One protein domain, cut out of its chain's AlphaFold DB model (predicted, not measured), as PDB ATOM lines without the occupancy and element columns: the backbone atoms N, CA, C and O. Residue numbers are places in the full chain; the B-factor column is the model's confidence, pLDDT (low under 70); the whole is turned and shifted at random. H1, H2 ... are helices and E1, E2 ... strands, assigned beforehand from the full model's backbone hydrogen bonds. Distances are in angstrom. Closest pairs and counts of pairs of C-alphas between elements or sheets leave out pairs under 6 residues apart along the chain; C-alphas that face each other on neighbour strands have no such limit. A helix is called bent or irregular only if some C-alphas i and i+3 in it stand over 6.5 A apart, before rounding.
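This is residues 199 to 222, 237 to 276, 303 to 354, 392 to 419 and 616 to 629 of the 634 residues of an uncharacterized protein of Chlamydomonas incerta (UniProt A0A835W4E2). A small, strongly twisted sheet of three strands makes the core, with H3 packed along one face and H2 along the other; the short H4 packs near the end of E3 where E3 begins. Beyond the edge strand E3, two short pairings of an unnamed stretch carry the sheet on, and past them the bent helix H1 lies at the rim, off the sheet. The 158 printed residues hold H1, H2, E1, E2, H3, E3 and H4 in that order, a mixed class of helices and strands with 75 residues in named elements, under half. The sheet runs E2, E1, E3, all antiparallel. The whole is compact and rounded, with a radius of gyration of the C-alphas of 15.2 A and spans of 37 by 36 by 33 A.

Find C-alpha 199 at (232.777, 129.025, 152.597), where H1 begins; it takes residues 199 to 222. By its hydrogen bonds it was assigned as one helix, but it is bent, with C-alphas 208 and 211 6.8 A apart; its arms are H1a, residues 199 to 208, 14.6 A, and H1b, residues 211 to 222, 16.7 A. H2 takes residues 241 to 251, 15.0 A. From C-alpha 258 at (208.176, 123.303, 167.817), E1 runs to residue 264, 19.4 A. E2 follows at residues 267 to 271, 12.9 A. H3 takes residues 317 to 332, 22.8 A, and E3 residues 340 to 345, 15.5 A. H4, residues 622 to 627, 8.7 A, ends at C-alpha 627, (210.673, 146.653, 170.318).

Look first at E1, the inner strand. It forms a hairpin with E2, where N 262 and O 269 are 2.8 A apart, and it is antiparallel to E3, where N 263 and O 340 are 2.8 A apart. The domain has three layers, helices on both faces of a sheet: H3 runs along E1 at a height over the sheet of 9.3 A, and H2 lies on the opposite face over E1 and E3, at 9.9 A. The closest C-alphas of H3 and E2 are those of Arg 327 and Val 268, 5.4 A apart. H4 is on the sheet, and it only just touches H2, with 3 pairs of C-alphas within 8 A, the closest those of Thr 622 and Leu 241, 6.2 A apart. H1a and H1b stand at a steep tilt of 59 degrees and are not on the sheet. Residues 344 to 345 of E3 pair with residues 400 to 401, parallel, and these with residues 414 to 415. Every O i to N i+4 pair is within hydrogen-bond range in H1b, H2, H3 and H4; in H1a 5 of 6 are.

The two C-alphas farthest apart are those of Pro 199 and Arg 276, 43.8 A. Look for four cuts: C-alphas 222 and 237 are 8.6 A apart, 276 and 303 17.7 A, 354 and 392 12.1 A, 419 and 616 21.6 A. Of the links printed whole, E1 to E2 is tight, and H2 to E1 and H3 to E3 are short. The mean pLDDT of the printed part is 86.2; 13 residues are under 70, among them residues 272 to 276 and 408 to 410.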
ATOM      1  N   PRO A 199     233.221 129.168 153.987       83.75
ATOM      2  CA  PRO A 199     232.777 129.025 152.597       83.75
ATOM      3  C   PRO A 199     231.841 127.832 152.358       83.75
ATOM      4  O   PRO A 199     230.863 127.943 151.628       83.75
ATOM      5  N   LEU A 200     232.109 126.696 153.009       84.25
ATOM      6  CA  LEU A 200     231.291 125.487 152.865       84.25
ATOM      7  C   LEU A 200     229.933 125.638 153.567       84.25
ATOM      8  O   LEU A 200     228.928 125.099 153.108       84.25
ATOM      9  N   TYR A 201     229.893 126.376 154.677       90.69
ATOM     10  CA  TYR A 201     228.643 126.687 155.373       90.69
ATOM     11  C   TYR A 201     227.789 127.661 154.574       90.69
ATOM     12  O   TYR A 201     226.586 127.440 154.455       90.69
ATOM     13  N   ASP A 202     228.416 128.673 153.981       90.88
ATOM     14  CA  ASP A 202     227.749 129.655 153.132       90.88
ATOM     15  C   ASP A 202     227.132 129.008 151.904       90.88
ATOM     16  O   ASP A 202     225.981 129.286 151.596       90.88
ATOM     17  N   GLU A 203     227.841 128.088 151.250       91.25
ATOM     18  CA  GLU A 203     227.304 127.351 150.105       91.25
ATOM     19  C   GLU A 203     226.048 126.543 150.482       91.25
ATOM     20  O   GLU A 203     225.034 126.587 149.781       91.25
ATOM     21  N   ASN A 204     226.071 125.844 151.622       93.69
ATOM     22  CA  ASN A 204     224.909 125.078 152.080       93.69
ATOM     23  C   ASN A 204     223.738 125.978 152.489       93.69
ATOM     24  O   ASN A 204     222.594 125.667 152.152       93.69
ATOM     25  N   LEU A 205     224.018 127.072 153.202       95.12
ATOM     26  CA  LEU A 205     223.010 128.043 153.618       95.12
ATOM     27  C   LEU A 205     222.416 128.778 152.421       95.12
ATOM     28  O   LEU A 205     221.211 129.006 152.400       95.12
ATOM     29  N   GLU A 206     223.209 129.093 151.397       94.44
ATOM     30  CA  GLU A 206     222.725 129.742 150.180       94.44
ATOM     31  C   GLU A 206     221.654 128.899 149.492       94.44
ATOM     32  O   GLU A 206     220.618 129.416 149.076       94.44
ATOM     33  N   LEU A 207     221.852 127.581 149.428       93.00
ATOM     34  CA  LEU A 207     220.875 126.665 148.839       93.00
ATOM     35  C   LEU A 207     219.532 126.661 149.583       93.00
ATOM     36  O   LEU A 207     218.501 126.378 148.969       93.00
ATOM     37  N   ASP A 208     219.538 126.986 150.875       94.06
ATOM     38  CA  ASP A 208     218.339 127.078 151.704       94.06
ATOM     39  C   ASP A 208     217.735 128.496 151.702       94.06
ATOM     40  O   ASP A 208     216.515 128.639 151.639       94.06
ATOM     41  N   LEU A 209     218.561 129.547 151.718       94.75
ATOM     42  CA  LEU A 209     218.139 130.949 151.831       94.75
ATOM     43  C   LEU A 209     217.793 131.596 150.481       94.75
ATOM     44  O   LEU A 209     216.928 132.473 150.434       94.75
ATOM     45  N   ALA A 210     218.409 131.179 149.369       93.50
ATOM     46  CA  ALA A 210     218.206 131.802 148.058       93.50
ATOM     47  C   ALA A 210     216.734 131.833 147.593       93.50
ATOM     48  O   ALA A 210     216.303 132.868 147.071       93.50
ATOM     49  N   PRO A 211     215.920 130.765 147.766       90.62
ATOM     50  CA  PRO A 211     214.489 130.824 147.458       90.62
ATOM     51  C   PRO A 211     213.758 131.918 148.240       90.62
ATOM     52  O   PRO A 211     212.944 132.644 147.668       90.62
ATOM     53  N   TRP A 212     214.096 132.086 149.518       92.38
ATOM     54  CA  TRP A 212     213.488 133.090 150.383       92.38
ATOM     55  C   TRP A 212     213.954 134.504 150.065       92.38
ATOM     56  O   TRP A 212     213.127 135.409 150.065       92.38
ATOM     57  N   ARG A 213     215.223 134.704 149.687       93.81
ATOM     58  CA  ARG A 213     215.712 136.011 149.210       93.81
ATOM     59  C   ARG A 213     214.975 136.482 147.967       93.81
ATOM     60  O   ARG A 213     214.598 137.644 147.888       93.81
ATOM     61  N   ARG A 214     214.706 135.577 147.019       91.50
ATOM     62  CA  ARG A 214     213.901 135.907 145.832       91.50
ATOM     63  C   ARG A 214     212.481 136.330 146.206       91.50
ATOM     64  O   ARG A 214     211.977 137.290 145.635       91.50
ATOM     65  N   ARG A 215     211.851 135.660 147.178       88.88
ATOM     66  CA  ARG A 215     210.524 136.052 147.688       88.88
ATOM     67  C   ARG A 215     210.554 137.383 148.427       88.88
ATOM     68  O   ARG A 215     209.680 138.204 148.189       88.88
ATOM     69  N   ALA A 216     211.558 137.606 149.274       88.94
ATOM     70  CA  ALA A 216     211.752 138.866 149.979       88.94
ATOM     71  C   ALA A 216     211.909 140.028 148.985       88.94
ATOM     72  O   ALA A 216     211.199 141.022 149.089       88.94
ATOM     73  N   ALA A 217     212.748 139.860 147.956       89.00
ATOM     74  CA  ALA A 217     212.936 140.848 146.895       89.00
ATOM     75  C   ALA A 217     211.662 141.076 146.061       89.00
ATOM     76  O   ALA A 217     211.341 142.212 145.722       89.00
ATOM     77  N   ALA A 218     210.904 140.019 145.754       86.56
ATOM     78  CA  ALA A 218     209.627 140.147 145.054       86.56
ATOM     79  C   ALA A 218     208.574 140.885 145.902       86.56
ATOM     80  O   ALA A 218     207.872 141.750 145.384       86.56
ATOM     81  N   ALA A 219     208.495 140.591 147.204       81.94
ATOM     82  CA  ALA A 219     207.628 141.303 148.141       81.94
ATOM     83  C   ALA A 219     208.024 142.784 148.254       81.94
ATOM     84  O   ALA A 219     207.156 143.655 148.239       81.94
ATOM     85  N   ALA A 220     209.330 143.067 148.273       81.62
ATOM     86  CA  ALA A 220     209.865 144.422 148.246       81.62
ATOM     87  C   ALA A 220     209.450 145.196 146.991       81.62
ATOM     88  O   ALA A 220     209.019 146.338 147.088       81.62
ATOM     89  N   ALA A 221     209.548 144.560 145.820       82.75
ATOM     90  CA  ALA A 221     209.185 145.168 144.544       82.75
ATOM     91  C   ALA A 221     207.666 145.375 144.389       82.75
ATOM     92  O   ALA A 221     207.240 146.322 143.729       82.75
ATOM     93  N   ALA A 222     206.846 144.504 144.988       77.62
ATOM     94  CA  ALA A 222     205.387 144.609 144.956       77.62
ATOM     95  C   ALA A 222     204.837 145.713 145.884       77.62
ATOM     96  O   ALA A 222     203.756 146.249 145.635       77.62
ATOM     97  N   GLY A 237     211.626 146.643 152.120       47.47
ATOM     98  CA  GLY A 237     210.821 145.597 151.502       47.47
ATOM     99  C   GLY A 237     211.463 144.231 151.782       47.47
ATOM    100  O   GLY A 237     212.582 143.971 151.346       47.47
ATOM    101  N   GLY A 238     210.783 143.382 152.546       70.62
ATOM    102  CA  GLY A 238     211.262 142.063 152.961       70.62
ATOM    103  C   GLY A 238     210.103 141.191 153.434       70.62
ATOM    104  O   GLY A 238     208.948 141.619 153.416       70.62
ATOM    105  N   LEU A 239     210.385 139.953 153.842       87.25
ATOM    106  CA  LEU A 239     209.369 139.112 154.484       87.25
ATOM    107  C   LEU A 239     208.989 139.721 155.845       87.25
ATOM    108  O   LEU A 239     209.797 140.418 156.455       87.25
ATOM    109  N   SER A 240     207.773 139.465 156.331       89.25
ATOM    110  CA  SER A 240     207.322 139.988 157.627       89.25
ATOM    111  C   SER A 240     207.420 138.931 158.722       89.25
ATOM    112  O   SER A 240     206.821 137.854 158.643       89.25
ATOM    113  N   LEU A 241     208.149 139.275 159.778       89.25
ATOM    114  CA  LEU A 241     208.228 138.532 161.021       89.25
ATOM    115  C   LEU A 241     206.878 138.507 161.742       89.25
ATOM    116  O   LEU A 241     206.496 137.462 162.269       89.25
ATOM    117  N   ALA A 242     206.134 139.617 161.732       87.25
ATOM    118  CA  ALA A 242     204.796 139.661 162.318       87.25
ATOM    119  C   ALA A 242     203.870 138.612 161.677       87.25
ATOM    120  O   ALA A 242     203.219 137.846 162.390       87.25
ATOM    121  N   VAL A 243     203.896 138.498 160.343       88.12
ATOM    122  CA  VAL A 243     203.117 137.493 159.601       88.12
ATOM    123  C   VAL A 243     203.564 136.066 159.938       88.12
ATOM    124  O   VAL A 243     202.721 135.181 160.084       88.12
ATOM    125  N   LEU A 244     204.871 135.814 160.099       89.19
ATOM    126  CA  LEU A 244     205.368 134.502 160.532       89.19
ATOM    127  C   LEU A 244     204.848 134.126 161.922       89.19
ATOM    128  O   LEU A 244     204.385 133.001 162.118       89.19
ATOM    129  N   VAL A 245     204.945 135.045 162.884       89.62
ATOM    130  CA  VAL A 245     204.510 134.807 164.266       89.62
ATOM    131  C   VAL A 245     203.003 134.576 164.316       89.62
ATOM    132  O   VAL A 245     202.561 133.602 164.923       89.62
ATOM    133  N   GLU A 246     202.215 135.400 163.625       86.19
ATOM    134  CA  GLU A 246     200.766 135.216 163.518       86.19
ATOM    135  C   GLU A 246     200.418 133.864 162.885       86.19
ATOM    136  O   GLU A 246     199.609 133.108 163.430       86.19
ATOM    137  N   TRP A 247     201.054 133.515 161.763       86.94
ATOM    138  CA  TRP A 247     200.841 132.229 161.101       86.94
ATOM    139  C   TRP A 247     201.176 131.062 162.029       86.94
ATOM    140  O   TRP A 247     200.379 130.132 162.150       86.94
ATOM    141  N   ALA A 248     202.307 131.122 162.732       87.38
ATOM    142  CA  ALA A 248     202.694 130.077 163.664       87.38
ATOM    143  C   ALA A 248     201.646 129.926 164.780       87.38
ATOM    144  O   ALA A 248     201.154 128.822 165.003       87.38
ATOM    145  N   LEU A 249     201.253 131.025 165.432       84.56
ATOM    146  CA  LEU A 249     200.308 131.020 166.558       84.56
ATOM    147  C   LEU A 249     198.867 130.646 166.166       84.56
ATOM    148  O   LEU A 249     198.104 130.185 167.010       84.56
ATOM    149  N   THR A 250     198.466 130.848 164.909       80.50
ATOM    150  CA  THR A 250     197.075 130.614 164.472       80.50
ATOM    151  C   THR A 250     196.893 129.347 163.641       80.50
ATOM    152  O   THR A 250     195.804 128.770 163.631       80.50
ATOM    153  N   ARG A 251     197.927 128.900 162.915       79.38
ATOM    154  CA  ARG A 251     197.822 127.799 161.941       79.38
ATOM    155  C   ARG A 251     198.540 126.531 162.367       79.38
ATOM    156  O   ARG A 251     198.160 125.459 161.881       79.38
ATOM    157  N   LEU A 252     199.552 126.617 163.229       77.25
ATOM    158  CA  LEU A 252     200.309 125.442 163.641       77.25
ATOM    159  C   LEU A 252     199.756 124.841 164.937       77.25
ATOM    160  O   LEU A 252     199.681 125.520 165.959       77.25
ATOM    161  N   PRO A 253     199.435 123.536 164.952       70.69
ATOM    162  CA  PRO A 253     199.252 122.811 166.193       70.69
ATOM    163  C   PRO A 253     200.643 122.604 166.796       70.69
ATOM    164  O   PRO A 253     201.284 121.593 166.506       70.69
ATOM    165  N   PHE A 254     201.133 123.584 167.564       69.12
ATOM    166  CA  PHE A 254     202.468 123.553 168.162       69.12
ATOM    167  C   PHE A 254     202.719 122.212 168.856       69.12
ATOM    168  O   PHE A 254     202.144 121.898 169.902       69.12
ATOM    169  N   ARG A 255     203.575 121.393 168.241       79.56
ATOM    170  CA  ARG A 255     204.003 120.116 168.816       79.56
ATOM    171  C   ARG A 255     205.018 120.371 169.926       79.56
ATOM    172  O   ARG A 255     205.604 121.446 170.030       79.56
ATOM    173  N   ALA A 256     205.295 119.347 170.731       81.62
ATOM    174  CA  ALA A 256     206.369 119.404 171.727       81.62
ATOM    175  C   ALA A 256     207.737 119.782 171.108       81.62
ATOM    176  O   ALA A 256     208.573 120.355 171.796       81.62
ATOM    177  N   SER A 257     207.925 119.522 169.810       86.06
ATOM    178  CA  SER A 257     209.146 119.758 169.032       86.06
ATOM    179  C   SER A 257     209.202 121.104 168.292       86.06
ATOM    180  O   SER A 257     210.097 121.306 167.472       86.06
ATOM    181  N   GLN A 258     208.257 122.019 168.526       90.56
ATOM    182  CA  GLN A 258     208.176 123.303 167.817       90.56
ATOM    183  C   GLN A 258     208.086 124.461 168.803       90.56
ATOM    184  O   GLN A 258     207.262 124.399 169.712       90.56
ATOM    185  N   ARG A 259     208.878 125.525 168.644       91.38
ATOM    186  CA  ARG A 259     208.767 126.744 169.470       91.38
ATOM    187  C   ARG A 259     209.136 127.993 168.671       91.38
ATOM    188  O   ARG A 259     210.024 127.942 167.824       91.38
ATOM    189  N   LEU A 260     208.468 129.105 168.974       93.56
ATOM    190  CA  LEU A 260     208.948 130.437 168.610       93.56
ATOM    191  C   LEU A 260     210.048 130.820 169.593       93.56
ATOM    192  O   LEU A 260     209.796 130.955 170.792       93.56
ATOM    193  N   VAL A 261     211.263 130.945 169.082       94.94
ATOM    194  CA  VAL A 261     212.460 131.258 169.857       94.94
ATOM    195  C   VAL A 261     212.825 132.710 169.609       94.94
ATOM    196  O   VAL A 261     212.736 133.183 168.477       94.94
ATOM    197  N   VAL A 262     213.240 133.401 170.667       95.62
ATOM    198  CA  VAL A 262     213.732 134.775 170.601       95.62
ATOM    199  C   VAL A 262     215.150 134.831 171.134       95.62
ATOM    200  O   VAL A 262     215.420 134.292 172.204       95.62
ATOM    201  N   ILE A 263     216.033 135.519 170.420       95.62
ATOM    202  CA  ILE A 263     217.357 135.914 170.896       95.62
ATOM    203  C   ILE A 263     217.368 137.438 170.998       95.62
ATOM    204  O   ILE A 263     217.019 138.113 170.031       95.62
ATOM    205  N   ARG A 264     217.722 137.977 172.169       93.75
ATOM    206  CA  ARG A 264     217.899 139.420 172.378       93.75
ATOM    207  C   ARG A 264     219.049 139.695 173.328       93.75
ATOM    208  O   ARG A 264     218.999 139.250 174.478       93.75
ATOM    209  N   GLY A 265     220.071 140.417 172.870       90.06
ATOM    210  CA  GLY A 265     221.216 140.799 173.709       90.06
ATOM    211  C   GLY A 265     221.854 139.616 174.454       90.06
ATOM    212  O   GLY A 265     222.087 139.690 175.660       90.06
ATOM    213  N   GLY A 266     222.056 138.488 173.764       89.75
ATOM    214  CA  GLY A 266     222.629 137.260 174.337       89.75
ATOM    215  C   GLY A 266     221.686 136.418 175.206       89.75
ATOM    216  O   GLY A 266     222.093 135.379 175.724       89.75
ATOM    217  N   ARG A 267     220.420 136.820 175.372       92.69
ATOM    218  CA  ARG A 267     219.396 136.043 176.090       92.69
ATOM    219  C   ARG A 267     218.531 135.283 175.097       92.69
ATOM    220  O   ARG A 267     218.036 135.877 174.144       92.69
ATOM    221  N   VAL A 268     218.299 133.996 175.354       94.88
ATOM    222  CA  VAL A 268     217.390 133.162 174.554       94.88
ATOM    223  C   VAL A 268     216.125 132.868 175.352       94.88
ATOM    224  O   VAL A 268     216.186 132.253 176.420       94.88
ATOM    225  N   GLY A 269     214.985 133.287 174.818       93.75
ATOM    226  CA  GLY A 269     213.663 133.060 175.389       93.75
ATOM    227  C   GLY A 269     212.700 132.430 174.391       93.75
ATOM    228  O   GLY A 269     213.033 132.212 173.226       93.75
ATOM    229  N   LEU A 270     211.498 132.117 174.861       92.75
ATOM    230  CA  LEU A 270     210.425 131.528 174.068       92.75
ATOM    231  C   LEU A 270     209.209 132.453 174.088       92.75
ATOM    232  O   LEU A 270     208.855 132.977 175.140       92.75
ATOM    233  N   ILE A 271     208.549 132.635 172.947       87.75
ATOM    234  CA  ILE A 271     207.222 133.264 172.928       87.75
ATOM    235  C   ILE A 271     206.220 132.173 173.295       87.75
ATOM    236  O   ILE A 271     206.062 131.199 172.552       87.75
ATOM    237  N   ASP A 272     205.588 132.313 174.461       69.25
ATOM    238  CA  ASP A 272     204.606 131.334 174.920       69.25
ATOM    239  C   ASP A 272     203.349 131.383 174.044       69.25
ATOM    240  O   ASP A 272     202.853 132.447 173.663       69.25
ATOM    241  N   HIS A 273     202.824 130.204 173.724       62.06
ATOM    242  CA  HIS A 273     201.576 130.075 172.992       62.06
ATOM    243  C   HIS A 273     200.440 130.030 174.021       62.06
ATOM    244  O   HIS A 273     200.442 129.150 174.885       62.06
ATOM    245  N   PRO A 274     199.378 130.846 173.904       48.25
ATOM    246  CA  PRO A 274     198.204 130.771 174.778       48.25
ATOM    247  C   PRO A 274     197.354 129.498 174.569       48.25
ATOM    248  O   PRO A 274     196.172 129.463 174.874       48.25
ATOM    249  N   GLY A 275     197.951 128.394 174.111       45.19
ATOM    250  CA  GLY A 275     197.308 127.097 173.856       45.19
ATOM    251  C   GLY A 275     197.015 126.331 175.143       45.19
ATOM    252  O   GLY A 275     196.517 125.210 175.103       45.19
ATOM    253  N   ARG A 276     197.322 126.951 176.289       40.34
ATOM    254  CA  ARG A 276     196.860 126.582 177.628       40.34
ATOM    255  C   ARG A 276     195.876 127.571 178.245       40.34
ATOM    256  O   ARG A 276     195.370 127.292 179.328       40.34
ATOM    257  N   GLY A 303     203.147 143.462 173.059       71.44
ATOM    258  CA  GLY A 303     202.933 142.916 174.400       71.44
ATOM    259  C   GLY A 303     203.059 141.394 174.507       71.44
ATOM    260  O   GLY A 303     202.794 140.852 175.583       71.44
ATOM    261  N   LEU A 304     203.479 140.700 173.439       82.94
ATOM    262  CA  LEU A 304     203.865 139.291 173.533       82.94
ATOM    263  C   LEU A 304     204.972 139.136 174.581       82.94
ATOM    264  O   LEU A 304     206.019 139.786 174.515       82.94
ATOM    265  N   ARG A 305     204.711 138.278 175.570       85.00
ATOM    266  CA  ARG A 305     205.653 137.989 176.648       85.00
ATOM    267  C   ARG A 305     206.632 136.921 176.200       85.00
ATOM    268  O   ARG A 305     206.229 135.877 175.689       85.00
ATOM    269  N   VAL A 306     207.906 137.190 176.440       87.81
ATOM    270  CA  VAL A 306     208.974 136.211 176.277       87.81
ATOM    271  C   VAL A 306     209.205 135.532 177.621       87.81
ATOM    272  O   VAL A 306     209.414 136.206 178.627       87.81
ATOM    273  N   ASP A 307     209.175 134.207 177.648       87.81
ATOM    274  CA  ASP A 307     209.600 133.429 178.807       87.81
ATOM    275  C   ASP A 307     211.088 133.084 178.673       87.81
ATOM    276  O   ASP A 307     211.533 132.513 177.673       87.81
ATOM    277  N   VAL A 308     211.869 133.464 179.681       81.00
ATOM    278  CA  VAL A 308     213.298 133.158 179.780       81.00
ATOM    279  C   VAL A 308     213.435 132.084 180.852       81.00
ATOM    280  O   VAL A 308     213.730 132.363 182.011       81.00
ATOM    281  N   GLY A 309     213.163 130.846 180.458       78.62
ATOM    282  CA  GLY A 309     213.134 129.701 181.359       78.62
ATOM    283  C   GLY A 309     213.113 128.380 180.606       78.62
ATOM    284  O   GLY A 309     213.249 128.336 179.379       78.62
ATOM    285  N   ASP A 310     212.969 127.280 181.336       80.88
ATOM    286  CA  ASP A 310     212.887 125.953 180.732       80.88
ATOM    287  C   ASP A 310     211.706 125.850 179.765       80.88
ATOM    288  O   ASP A 310     210.671 126.502 179.909       80.88
ATOM    289  N   CYS A 311     211.855 124.998 178.755       81.06
ATOM    290  CA  CYS A 311     210.780 124.769 177.807       81.06
ATOM    291  C   CYS A 311     209.579 124.130 178.524       81.06
ATOM    292  O   CYS A 311     209.666 123.010 179.037       81.06
ATOM    293  N   ALA A 312     208.436 124.824 178.546       79.38
ATOM    294  CA  ALA A 312     207.238 124.331 179.217       79.38
ATOM    295  C   ALA A 312     206.828 122.942 178.689       79.38
ATOM    296  O   ALA A 312     206.696 122.718 177.479       79.38
ATOM    297  N   LYS A 313     206.616 121.994 179.615       77.81
ATOM    298  CA  LYS A 313     206.279 120.601 179.286       77.81
ATOM    299  C   LYS A 313     204.842 120.477 178.751       77.81
ATOM    300  O   LYS A 313     203.940 121.076 179.345       77.81
ATOM    301  N   PRO A 314     204.586 119.644 177.720       80.38
ATOM    302  CA  PRO A 314     205.541 118.746 177.072       80.38
ATOM    303  C   PRO A 314     206.478 119.494 176.109       80.38
ATOM    304  O   PRO A 314     206.031 120.189 175.194       80.38
ATOM    305  N   CYS A 315     207.780 119.308 176.312       82.81
ATOM    306  CA  CYS A 315     208.821 119.745 175.396       82.81
ATOM    307  C   CYS A 315     209.554 118.514 174.886       82.81
ATOM    308  O   CYS A 315     209.753 117.554 175.635       82.81
ATOM    309  N   ASP A 316     209.876 118.518 173.602       88.50
ATOM    310  CA  ASP A 316     210.674 117.461 173.013       88.50
ATOM    311  C   ASP A 316     212.113 117.531 173.565       88.50
ATOM    312  O   ASP A 316     212.682 118.623 173.600       88.50
ATOM    313  N   PRO A 317     212.724 116.405 173.981       88.62
ATOM    314  CA  PRO A 317     214.083 116.412 174.520       88.62
ATOM    315  C   PRO A 317     215.138 116.949 173.544       88.62
ATOM    316  O   PRO A 317     216.136 117.513 173.977       88.62
ATOM    317  N   ILE A 318     214.937 116.791 172.227       89.19
ATOM    318  CA  ILE A 318     215.849 117.334 171.210       89.19
ATOM    319  C   ILE A 318     215.795 118.855 171.220       89.19
ATOM    320  O   ILE A 318     216.831 119.513 171.118       89.19
ATOM    321  N   LEU A 319     214.590 119.407 171.350       91.12
ATOM    322  CA  LEU A 319     214.392 120.842 171.456       91.12
ATOM    323  C   LEU A 319     214.962 121.404 172.757       91.12
ATOM    324  O   LEU A 319     215.588 122.456 172.729       91.12
ATOM    325  N   GLU A 320     214.754 120.712 173.876       90.06
ATOM    326  CA  GLU A 320     215.263 121.122 175.187       90.06
ATOM    327  C   GLU A 320     216.798 121.202 175.201       90.06
ATOM    328  O   GLU A 320     217.337 122.266 175.506       90.06
ATOM    329  N   ASP A 321     217.487 120.145 174.753       89.12
ATOM    330  CA  ASP A 321     218.952 120.120 174.604       89.12
ATOM    331  C   ASP A 321     219.450 121.258 173.690       89.12
ATOM    332  O   ASP A 321     220.443 121.927 173.981       89.12
ATOM    333  N   LEU A 322     218.761 121.501 172.569       91.69
ATOM    334  CA  LEU A 322     219.146 122.550 171.623       91.69
ATOM    335  C   LEU A 322     218.972 123.959 172.208       91.69
ATOM    336  O   LEU A 322     219.804 124.833 171.970       91.69
ATOM    337  N   LEU A 323     217.904 124.190 172.974       92.50
ATOM    338  CA  LEU A 323     217.680 125.460 173.662       92.50
ATOM    339  C   LEU A 323     218.717 125.697 174.764       92.50
ATOM    340  O   LEU A 323     219.148 126.838 174.940       92.50
ATOM    341  N   GLU A 324     219.140 124.653 175.482       91.50
ATOM    342  CA  GLU A 324     220.242 124.734 176.448       91.50
ATOM    343  C   GLU A 324     221.539 125.190 175.763       91.50
ATOM    344  O   GLU A 324     222.171 126.153 176.208       91.50
ATOM    345  N   ASP A 325     221.894 124.571 174.633       91.44
ATOM    346  CA  ASP A 325     223.095 124.933 173.876       91.44
ATOM    347  C   ASP A 325     223.022 126.361 173.310       91.44
ATOM    348  O   ASP A 325     223.971 127.132 173.463       91.44
ATOM    349  N   LEU A 326     221.888 126.758 172.721       93.19
ATOM    350  CA  LEU A 326     221.689 128.124 172.219       93.19
ATOM    351  C   LEU A 326     221.816 129.167 173.338       93.19
ATOM    352  O   LEU A 326     222.474 130.187 173.143       93.19
ATOM    353  N   ARG A 327     221.248 128.910 174.524       93.56
ATOM    354  CA  ARG A 327     221.399 129.785 175.702       93.56
ATOM    355  C   ARG A 327     222.850 129.900 176.135       93.56
ATOM    356  O   ARG A 327     223.329 131.005 176.392       93.56
ATOM    357  N   ALA A 328     223.553 128.773 176.211       92.56
ATOM    358  CA  ALA A 328     224.957 128.754 176.589       92.56
ATOM    359  C   ALA A 328     225.812 129.542 175.586       92.56
ATOM    360  O   ALA A 328     226.670 130.321 175.993       92.56
ATOM    361  N   TRP A 329     225.570 129.394 174.282       93.44
ATOM    362  CA  TRP A 329     226.341 130.103 173.262       93.44
ATOM    363  C   TRP A 329     226.025 131.595 173.190       93.44
ATOM    364  O   TRP A 329     226.957 132.397 173.122       93.44
ATOM    365  N   ALA A 330     224.743 131.966 173.219       93.75
ATOM    366  CA  ALA A 330     224.320 133.361 173.139       93.75
ATOM    367  C   ALA A 330     224.771 134.164 174.366       93.75
ATOM    368  O   ALA A 330     225.211 135.302 174.226       93.75
ATOM    369  N   SER A 331     224.744 133.563 175.560       93.50
ATOM    370  CA  SER A 331     225.192 134.235 176.787       93.50
ATOM    371  C   SER A 331     226.713 134.399 176.875       93.50
ATOM    372  O   SER A 331     227.186 135.373 177.455       93.50
ATOM    373  N   GLN A 332     227.490 133.477 176.296       94.12
ATOM    374  CA  GLN A 332     228.957 133.543 176.304       94.12
ATOM    375  C   GLN A 332     229.519 134.635 175.391       94.12
ATOM    376  O   GLN A 332     230.563 135.204 175.705       94.12
ATOM    377  N   ALA A 333     228.859 134.909 174.265       92.19
ATOM    378  CA  ALA A 333     229.288 135.925 173.309       92.19
ATOM    379  C   ALA A 333     228.080 136.684 172.731       92.19
ATOM    380  O   ALA A 333     227.747 136.494 171.562       92.19
ATOM    381  N   PRO A 334     227.411 137.549 173.521       91.00
ATOM    382  CA  PRO A 334     226.173 138.218 173.108       91.00
ATOM    383  C   PRO A 334     226.280 139.004 171.799       91.00
ATOM    384  O   PRO A 334     225.323 139.039 171.037       91.00
ATOM    385  N   GLY A 335     227.441 139.612 171.533       92.06
ATOM    386  CA  GLY A 335     227.689 140.395 170.318       92.06
ATOM    387  C   GLY A 335     227.808 139.565 169.037       92.06
ATOM    388  O   GLY A 335     227.702 140.130 167.955       92.06
ATOM    389  N   ASP A 336     227.987 138.245 169.148       92.00
ATOM    390  CA  ASP A 336     228.107 137.355 167.990       92.00
ATOM    391  C   ASP A 336     226.745 136.815 167.509       92.00
ATOM    392  O   ASP A 336     226.698 135.979 166.605       92.00
ATOM    393  N   TRP A 337     225.637 137.198 168.153       94.94
ATOM    394  CA  TRP A 337     224.300 136.701 167.830       94.94
ATOM    395  C   TRP A 337     223.370 137.864 167.494       94.94
ATOM    396  O   TRP A 337     223.242 138.782 168.306       94.94
ATOM    397  N   PRO A 338     222.688 137.835 166.336       94.62
ATOM    398  CA  PRO A 338     221.721 138.868 166.009       94.62
ATOM    399  C   PRO A 338     220.487 138.757 166.908       94.62
ATOM    400  O   PRO A 338     220.070 137.661 167.299       94.62
ATOM    401  N   ASP A 339     219.863 139.902 167.166       93.69
ATOM    402  CA  ASP A 339     218.508 139.948 167.698       93.69
ATOM    403  C   ASP A 339     217.562 139.293 166.676       93.69
ATOM    404  O   ASP A 339     217.503 139.693 165.511       93.69
ATOM    405  N   ALA A 340     216.853 138.246 167.093       95.00
ATOM    406  CA  ALA A 340     216.106 137.390 166.177       95.00
ATOM    407  C   ALA A 340     214.866 136.787 166.834       95.00
ATOM    408  O   ALA A 340     214.891 136.405 168.002       95.00
ATOM    409  N   VAL A 341     213.805 136.608 166.044       95.44
ATOM    410  CA  VAL A 341     212.667 135.737 166.365       95.44
ATOM    411  C   VAL A 341     212.519 134.757 165.217       95.44
ATOM    412  O   VAL A 341     212.489 135.167 164.059       95.44
ATOM    413  N   PHE A 342     212.417 133.470 165.519       95.44
ATOM    414  CA  PHE A 342     212.272 132.438 164.498       95.44
ATOM    415  C   PHE A 342     211.433 131.269 165.000       95.44
ATOM    416  O   PHE A 342     211.381 130.973 166.197       95.44
ATOM    417  N   LEU A 343     210.785 130.571 164.068       94.44
ATOM    418  CA  LEU A 343     210.146 129.295 164.356       94.44
ATOM    419  C   LEU A 343     211.174 128.171 164.215       94.44
ATOM    420  O   LEU A 343     211.702 127.938 163.126       94.44
ATOM    421  N   LEU A 344     211.418 127.463 165.315       94.75
ATOM    422  CA  LEU A 344     212.294 126.301 165.371       94.75
ATOM    423  C   LEU A 344     211.467 125.015 165.374       94.75
ATOM    424  O   LEU A 344     210.630 124.816 166.256       94.75
ATOM    425  N   ASN A 345     211.732 124.127 164.417       93.56
ATOM    426  CA  ASN A 345     211.116 122.812 164.284       93.56
ATOM    427  C   ASN A 345     212.173 121.703 164.406       93.56
ATOM    428  O   ASN A 345     213.003 121.486 163.530       93.56
ATOM    429  N   THR A 346     212.106 120.948 165.497       92.19
ATOM    430  CA  THR A 346     212.986 119.792 165.752       92.19
ATOM    431  C   THR A 346     212.317 118.455 165.444       92.19
ATOM    432  O   THR A 346     212.882 117.406 165.738       92.19
ATOM    433  N   ALA A 347     211.119 118.470 164.847       88.62
ATOM    434  CA  ALA A 347     210.483 117.248 164.373       88.62
ATOM    435  C   ALA A 347     211.304 116.605 163.244       88.62
ATOM    436  O   ALA A 347     211.992 117.293 162.492       88.62
ATOM    437  N   ASP A 348     211.148 115.292 163.070       83.62
ATOM    438  CA  ASP A 348     211.796 114.564 161.972       83.62
ATOM    439  C   ASP A 348     211.341 115.056 160.585       83.62
ATOM    440  O   ASP A 348     212.078 114.904 159.616       83.62
ATOM    441  N   THR A 349     210.143 115.640 160.480       83.75
ATOM    442  CA  THR A 349     209.578 116.170 159.233       83.75
ATOM    443  C   THR A 349     209.641 117.692 159.185       83.75
ATOM    444  O   THR A 349     209.320 118.364 160.171       83.75
ATOM    445  N   SER A 350     209.956 118.212 158.006       87.06
ATOM    446  CA  SER A 350     209.847 119.618 157.612       87.06
ATOM    447  C   SER A 350     208.424 120.172 157.751       87.06
ATOM    448  O   SER A 350     207.441 119.422 157.826       87.06
ATOM    449  N   LEU A 351     208.313 121.502 157.797       86.50
ATOM    450  CA  LEU A 351     207.030 122.210 157.805       86.50
ATOM    451  C   LEU A 351     206.699 122.870 156.467       86.50
ATOM    452  O   LEU A 351     205.524 122.932 156.100       86.50
ATOM    453  N   CYS A 352     207.705 123.339 155.734       85.56
ATOM    454  CA  CYS A 352     207.538 124.138 154.529       85.56
ATOM    455  C   CYS A 352     207.796 123.296 153.279       85.56
ATOM    456  O   CYS A 352     208.807 123.459 152.605       85.56
ATOM    457  N   ALA A 353     206.868 122.399 152.949       76.06
ATOM    458  CA  ALA A 353     206.936 121.631 151.706       76.06
ATOM    459  C   ALA A 353     206.456 122.467 150.506       76.06
ATOM    460  O   ALA A 353     205.380 123.071 150.561       76.06
ATOM    461  N   GLN A 354     207.199 122.457 149.393       64.12
ATOM    462  CA  GLN A 354     206.641 122.892 148.109       64.12
ATOM    463  C   GLN A 354     205.552 121.906 147.669       64.12
ATOM    464  O   GLN A 354     205.742 120.689 147.699       64.12
ATOM    465  N   HIS A 392     198.603 123.220 156.682       60.50
ATOM    466  CA  HIS A 392     198.846 124.552 157.247       60.50
ATOM    467  C   HIS A 392     199.064 125.671 156.200       60.50
ATOM    468  O   HIS A 392     199.354 126.802 156.586       60.50
ATOM    469  N   GLY A 393     198.876 125.395 154.898       65.06
ATOM    470  CA  GLY A 393     199.145 126.357 153.812       65.06
ATOM    471  C   GLY A 393     200.645 126.593 153.547       65.06
ATOM    472  O   GLY A 393     201.475 125.964 154.205       65.06
ATOM    473  N   PRO A 394     201.010 127.454 152.574       77.31
ATOM    474  CA  PRO A 394     202.405 127.802 152.311       77.31
ATOM    475  C   PRO A 394     202.994 128.608 153.475       77.31
ATOM    476  O   PRO A 394     202.320 129.463 154.052       77.31
ATOM    477  N   CYS A 395     204.259 128.354 153.809       86.88
ATOM    478  CA  CYS A 395     204.955 129.110 154.843       86.88
ATOM    479  C   CYS A 395     205.173 130.570 154.399       86.88
ATOM    480  O   CYS A 395     205.715 130.790 153.312       86.88
ATOM    481  N   PRO A 396     204.807 131.572 155.221       87.88
ATOM    482  CA  PRO A 396     204.991 132.984 154.873       87.88
ATOM    483  C   PRO A 396     206.452 133.449 154.976       87.88
ATOM    484  O   PRO A 396     206.842 134.419 154.331       87.88
ATOM    485  N   ALA A 397     207.263 132.754 155.770       88.50
ATOM    486  CA  ALA A 397     208.687 132.995 155.963       88.50
ATOM    487  C   ALA A 397     209.389 131.656 156.275       88.50
ATOM    488  O   ALA A 397     208.694 130.679 156.584       88.50
ATOM    489  N   PRO A 398     210.732 131.574 156.192       90.88
ATOM    490  CA  PRO A 398     211.422 130.321 156.450       90.88
ATOM    491  C   PRO A 398     211.219 129.836 157.886       90.88
ATOM    492  O   PRO A 398     211.181 130.619 158.838       90.88
ATOM    493  N   VAL A 399     211.153 128.516 158.029       93.44
ATOM    494  CA  VAL A 399     211.216 127.808 159.311       93.44
ATOM    495  C   VAL A 399     212.600 127.195 159.447       93.44
ATOM    496  O   VAL A 399     213.123 126.650 158.474       93.44
ATOM    497  N   LEU A 400     213.188 127.267 160.642       96.31
ATOM    498  CA  LEU A 400     214.448 126.588 160.928       96.31
ATOM    499  C   LEU A 400     214.151 125.144 161.339       96.31
ATOM    500  O   LEU A 400     213.475 124.922 162.345       96.31
ATOM    501  N   SER A 401     214.663 124.173 160.582       95.06
ATOM    502  CA  SER A 401     214.424 122.746 160.829       95.06
ATOM    503  C   SER A 401     215.707 121.933 160.902       95.06
ATOM    504  O   SER A 401     216.703 122.233 160.254       95.06
ATOM    505  N   SER A 402     215.674 120.847 161.667       93.19
ATOM    506  CA  SER A 402     216.804 119.921 161.790       93.19
ATOM    507  C   SER A 402     217.066 119.108 160.520       93.19
ATOM    508  O   SER A 402     218.209 118.784 160.189       93.19
ATOM    509  N   ILE A 403     215.984 118.707 159.848       92.50
ATOM    510  CA  ILE A 403     215.980 117.760 158.734       92.50
ATOM    511  C   ILE A 403     214.931 118.212 157.724       92.50
ATOM    512  O   ILE A 403     213.878 118.729 158.100       92.50
ATOM    513  N   LYS A 404     215.211 117.983 156.441       91.44
ATOM    514  CA  LYS A 404     214.246 118.198 155.365       91.44
ATOM    515  C   LYS A 404     214.477 117.257 154.191       91.44
ATOM    516  O   LYS A 404     215.544 116.643 154.082       91.44
ATOM    517  N   GLU A 405     213.480 117.141 153.326       88.50
ATOM    518  CA  GLU A 405     213.587 116.453 152.048       88.50
ATOM    519  C   GLU A 405     214.261 117.358 151.011       88.50
ATOM    520  O   GLU A 405     213.989 118.557 150.904       88.50
ATOM    521  N   TRP A 406     215.176 116.780 150.241       85.81
ATOM    522  CA  TRP A 406     215.912 117.467 149.196       85.81
ATOM    523  C   TRP A 406     215.825 116.738 147.860       85.81
ATOM    524  O   TRP A 406     215.818 115.510 147.790       85.81
ATOM    525  N   GLY A 407     215.837 117.514 146.775       78.75
ATOM    526  CA  GLY A 407     215.851 117.001 145.410       78.75
ATOM    527  C   GLY A 407     214.543 117.290 144.688       78.75
ATOM    528  O   GLY A 407     214.266 118.451 144.402       78.75
ATOM    529  N   LYS A 408     213.787 116.239 144.345       58.50
ATOM    530  CA  LYS A 408     212.573 116.323 143.511       58.50
ATOM    531  C   LYS A 408     211.392 116.987 144.235       58.50
ATOM    532  O   LYS A 408     210.642 117.718 143.604       58.50
ATOM    533  N   TYR A 409     211.280 116.803 145.550       59.19
ATOM    534  CA  TYR A 409     210.299 117.473 146.409       59.19
ATOM    535  C   TYR A 409     211.080 118.361 147.374       59.19
ATOM    536  O   TYR A 409     211.744 117.857 148.280       59.19
ATOM    537  N   LYS A 410     211.144 119.665 147.091       69.62
ATOM    538  CA  LYS A 410     212.021 120.578 147.832       69.62
ATOM    539  C   LYS A 410     211.265 121.180 148.994       69.62
ATOM    540  O   LYS A 410     210.464 122.093 148.817       69.62
ATOM    541  N   ASP A 411     211.581 120.695 150.180       87.44
ATOM    542  CA  ASP A 411     211.261 121.431 151.385       87.44
ATOM    543  C   ASP A 411     212.100 122.716 151.440       87.44
ATOM    544  O   ASP A 411     213.295 122.750 151.111       87.44
ATOM    545  N   GLU A 412     211.456 123.792 151.863       89.75
ATOM    546  CA  GLU A 412     212.013 125.141 151.917       89.75
ATOM    547  C   GLU A 412     212.482 125.531 153.314       89.75
ATOM    548  O   GLU A 412     212.999 126.632 153.489       89.75
ATOM    549  N   ASP A 413     212.330 124.652 154.304       93.25
ATOM    550  CA  ASP A 413     212.907 124.849 155.627       93.25
ATOM    551  C   ASP A 413     214.414 125.138 155.514       93.25
ATOM    552  O   ASP A 413     215.123 124.546 154.692       93.25
ATOM    553  N   VAL A 414     214.918 126.037 156.353       95.69
ATOM    554  CA  VAL A 414     216.351 126.323 156.456       95.69
ATOM    555  C   VAL A 414     216.947 125.345 157.453       95.69
ATOM    556  O   VAL A 414     216.498 125.264 158.599       95.69
ATOM    557  N   LEU A 415     217.934 124.562 157.018       96.25
ATOM    558  CA  LEU A 415     218.509 123.530 157.867       96.25
ATOM    559  C   LEU A 415     219.401 124.135 158.940       96.25
ATOM    560  O   LEU A 415     220.284 124.933 158.634       96.25
ATOM    561  N   VAL A 416     219.230 123.679 160.178       96.06
ATOM    562  CA  VAL A 416     220.063 124.065 161.319       96.06
ATOM    563  C   VAL A 416     220.571 122.837 162.090       96.06
ATOM    564  O   VAL A 416     219.906 121.799 162.121       96.06
ATOM    565  N   PRO A 417     221.766 122.900 162.708       94.31
ATOM    566  CA  PRO A 417     222.325 121.766 163.431       94.31
ATOM    567  C   PRO A 417     221.519 121.374 164.672       94.31
ATOM    568  O   PRO A 417     221.309 122.198 165.560       94.31
ATOM    569  N   ILE A 418     221.219 120.081 164.828       88.62
ATOM    570  CA  ILE A 418     220.870 119.544 166.150       88.62
ATOM    571  C   ILE A 418     222.114 119.389 167.023       88.62
ATOM    572  O   ILE A 418     223.220 119.169 166.516       88.62
ATOM    573  N   THR A 419     221.941 119.430 168.338       82.38
ATOM    574  CA  THR A 419     223.064 119.375 169.287       82.38
ATOM    575  C   THR A 419     222.936 118.279 170.345       82.38
ATOM    576  O   THR A 419     223.847 118.090 171.151       82.38
ATOM    577  N   VAL A 616     217.762 136.618 159.492       94.06
ATOM    578  CA  VAL A 616     217.274 137.945 159.903       94.06
ATOM    579  C   VAL A 616     217.338 138.930 158.737       94.06
ATOM    580  O   VAL A 616     216.416 139.717 158.558       94.06
ATOM    581  N   ALA A 617     218.346 138.816 157.866       93.69
ATOM    582  CA  ALA A 617     218.454 139.631 156.654       93.69
ATOM    583  C   ALA A 617     217.290 139.446 155.651       93.69
ATOM    584  O   ALA A 617     217.159 140.233 154.716       93.69
ATOM    585  N   LEU A 618     216.449 138.415 155.809       92.94
ATOM    586  CA  LEU A 618     215.244 138.217 154.993       92.94
ATOM    587  C   LEU A 618     214.039 139.024 155.487       92.94
ATOM    588  O   LEU A 618     213.066 139.172 154.740       92.94
ATOM    589  N   LEU A 619     214.066 139.468 156.745       90.38
ATOM    590  CA  LEU A 619     212.921 140.012 157.465       90.38
ATOM    591  C   LEU A 619     213.012 141.544 157.530       90.38
ATOM    592  O   LEU A 619     213.990 142.096 158.026       90.38
ATOM    593  N   GLY A 620     211.991 142.238 157.025       86.19
ATOM    594  CA  GLY A 620     211.996 143.706 156.909       86.19
ATOM    595  C   GLY A 620     211.566 144.455 158.176       86.19
ATOM    596  O   GLY A 620     211.852 145.638 158.324       86.19
ATOM    597  N   ASP A 621     210.885 143.780 159.101       87.19
ATOM    598  CA  ASP A 621     210.215 144.363 160.272       87.19
ATOM    599  C   ASP A 621     210.792 143.870 161.615       87.19
ATOM    600  O   ASP A 621     210.190 144.109 162.663       87.19
ATOM    601  N   THR A 622     211.959 143.206 161.622       87.75
ATOM    602  CA  THR A 622     212.522 142.585 162.838       87.75
ATOM    603  C   THR A 622     212.724 143.577 163.977       87.75
ATOM    604  O   THR A 622     212.249 143.314 165.077       87.75
ATOM    605  N   ALA A 623     213.377 144.720 163.741       87.62
ATOM    606  CA  ALA A 623     213.642 145.703 164.797       87.62
ATOM    607  C   ALA A 623     212.340 146.230 165.428       87.62
ATOM    608  O   ALA A 623     212.153 146.147 166.641       87.62
ATOM    609  N   ALA A 624     211.396 146.667 164.588       87.44
ATOM    610  CA  ALA A 624     210.097 147.166 165.035       87.44
ATOM    611  C   ALA A 624     209.291 146.100 165.801       87.44
ATOM    612  O   ALA A 624     208.609 146.414 166.778       87.44
ATOM    613  N   PHE A 625     209.375 144.835 165.379       88.94
ATOM    614  CA  PHE A 625     208.742 143.726 166.085       88.94
ATOM    615  C   PHE A 625     209.394 143.476 167.452       88.94
ATOM    616  O   PHE A 625     208.693 143.331 168.454       88.94
ATOM    617  N   MET A 626     210.729 143.466 167.512       89.06
ATOM    618  CA  MET A 626     211.504 143.236 168.737       89.06
ATOM    619  C   MET A 626     211.251 144.305 169.806       89.06
ATOM    620  O   MET A 626     211.180 143.976 170.994       89.06
ATOM    621  N   ASP A 627     211.044 145.561 169.408       88.31
ATOM    622  CA  ASP A 627     210.673 146.653 170.318       88.31
ATOM    623  C   ASP A 627     209.299 146.445 170.972       88.31
ATOM    624  O   ASP A 627     209.056 146.903 172.088       88.31
ATOM    625  N   GLY A 628     208.403 145.713 170.305       85.62
ATOM    626  CA  GLY A 628     207.083 145.359 170.826       85.62
ATOM    627  C   GLY A 628     207.068 144.175 171.799       85.62
ATOM    628  O   GLY A 628     206.023 143.927 172.416       85.62
ATOM    629  N   LEU A 629     208.178 143.438 171.936       87.06
ATOM    630  CA  LEU A 629     208.278 142.266 172.809       87.06
ATOM    631  C   LEU A 629     208.565 142.651 174.261       87.06
ATOM    632  O   LEU A 629     209.470 143.431 174.559       87.06
TER     633      LEU A 629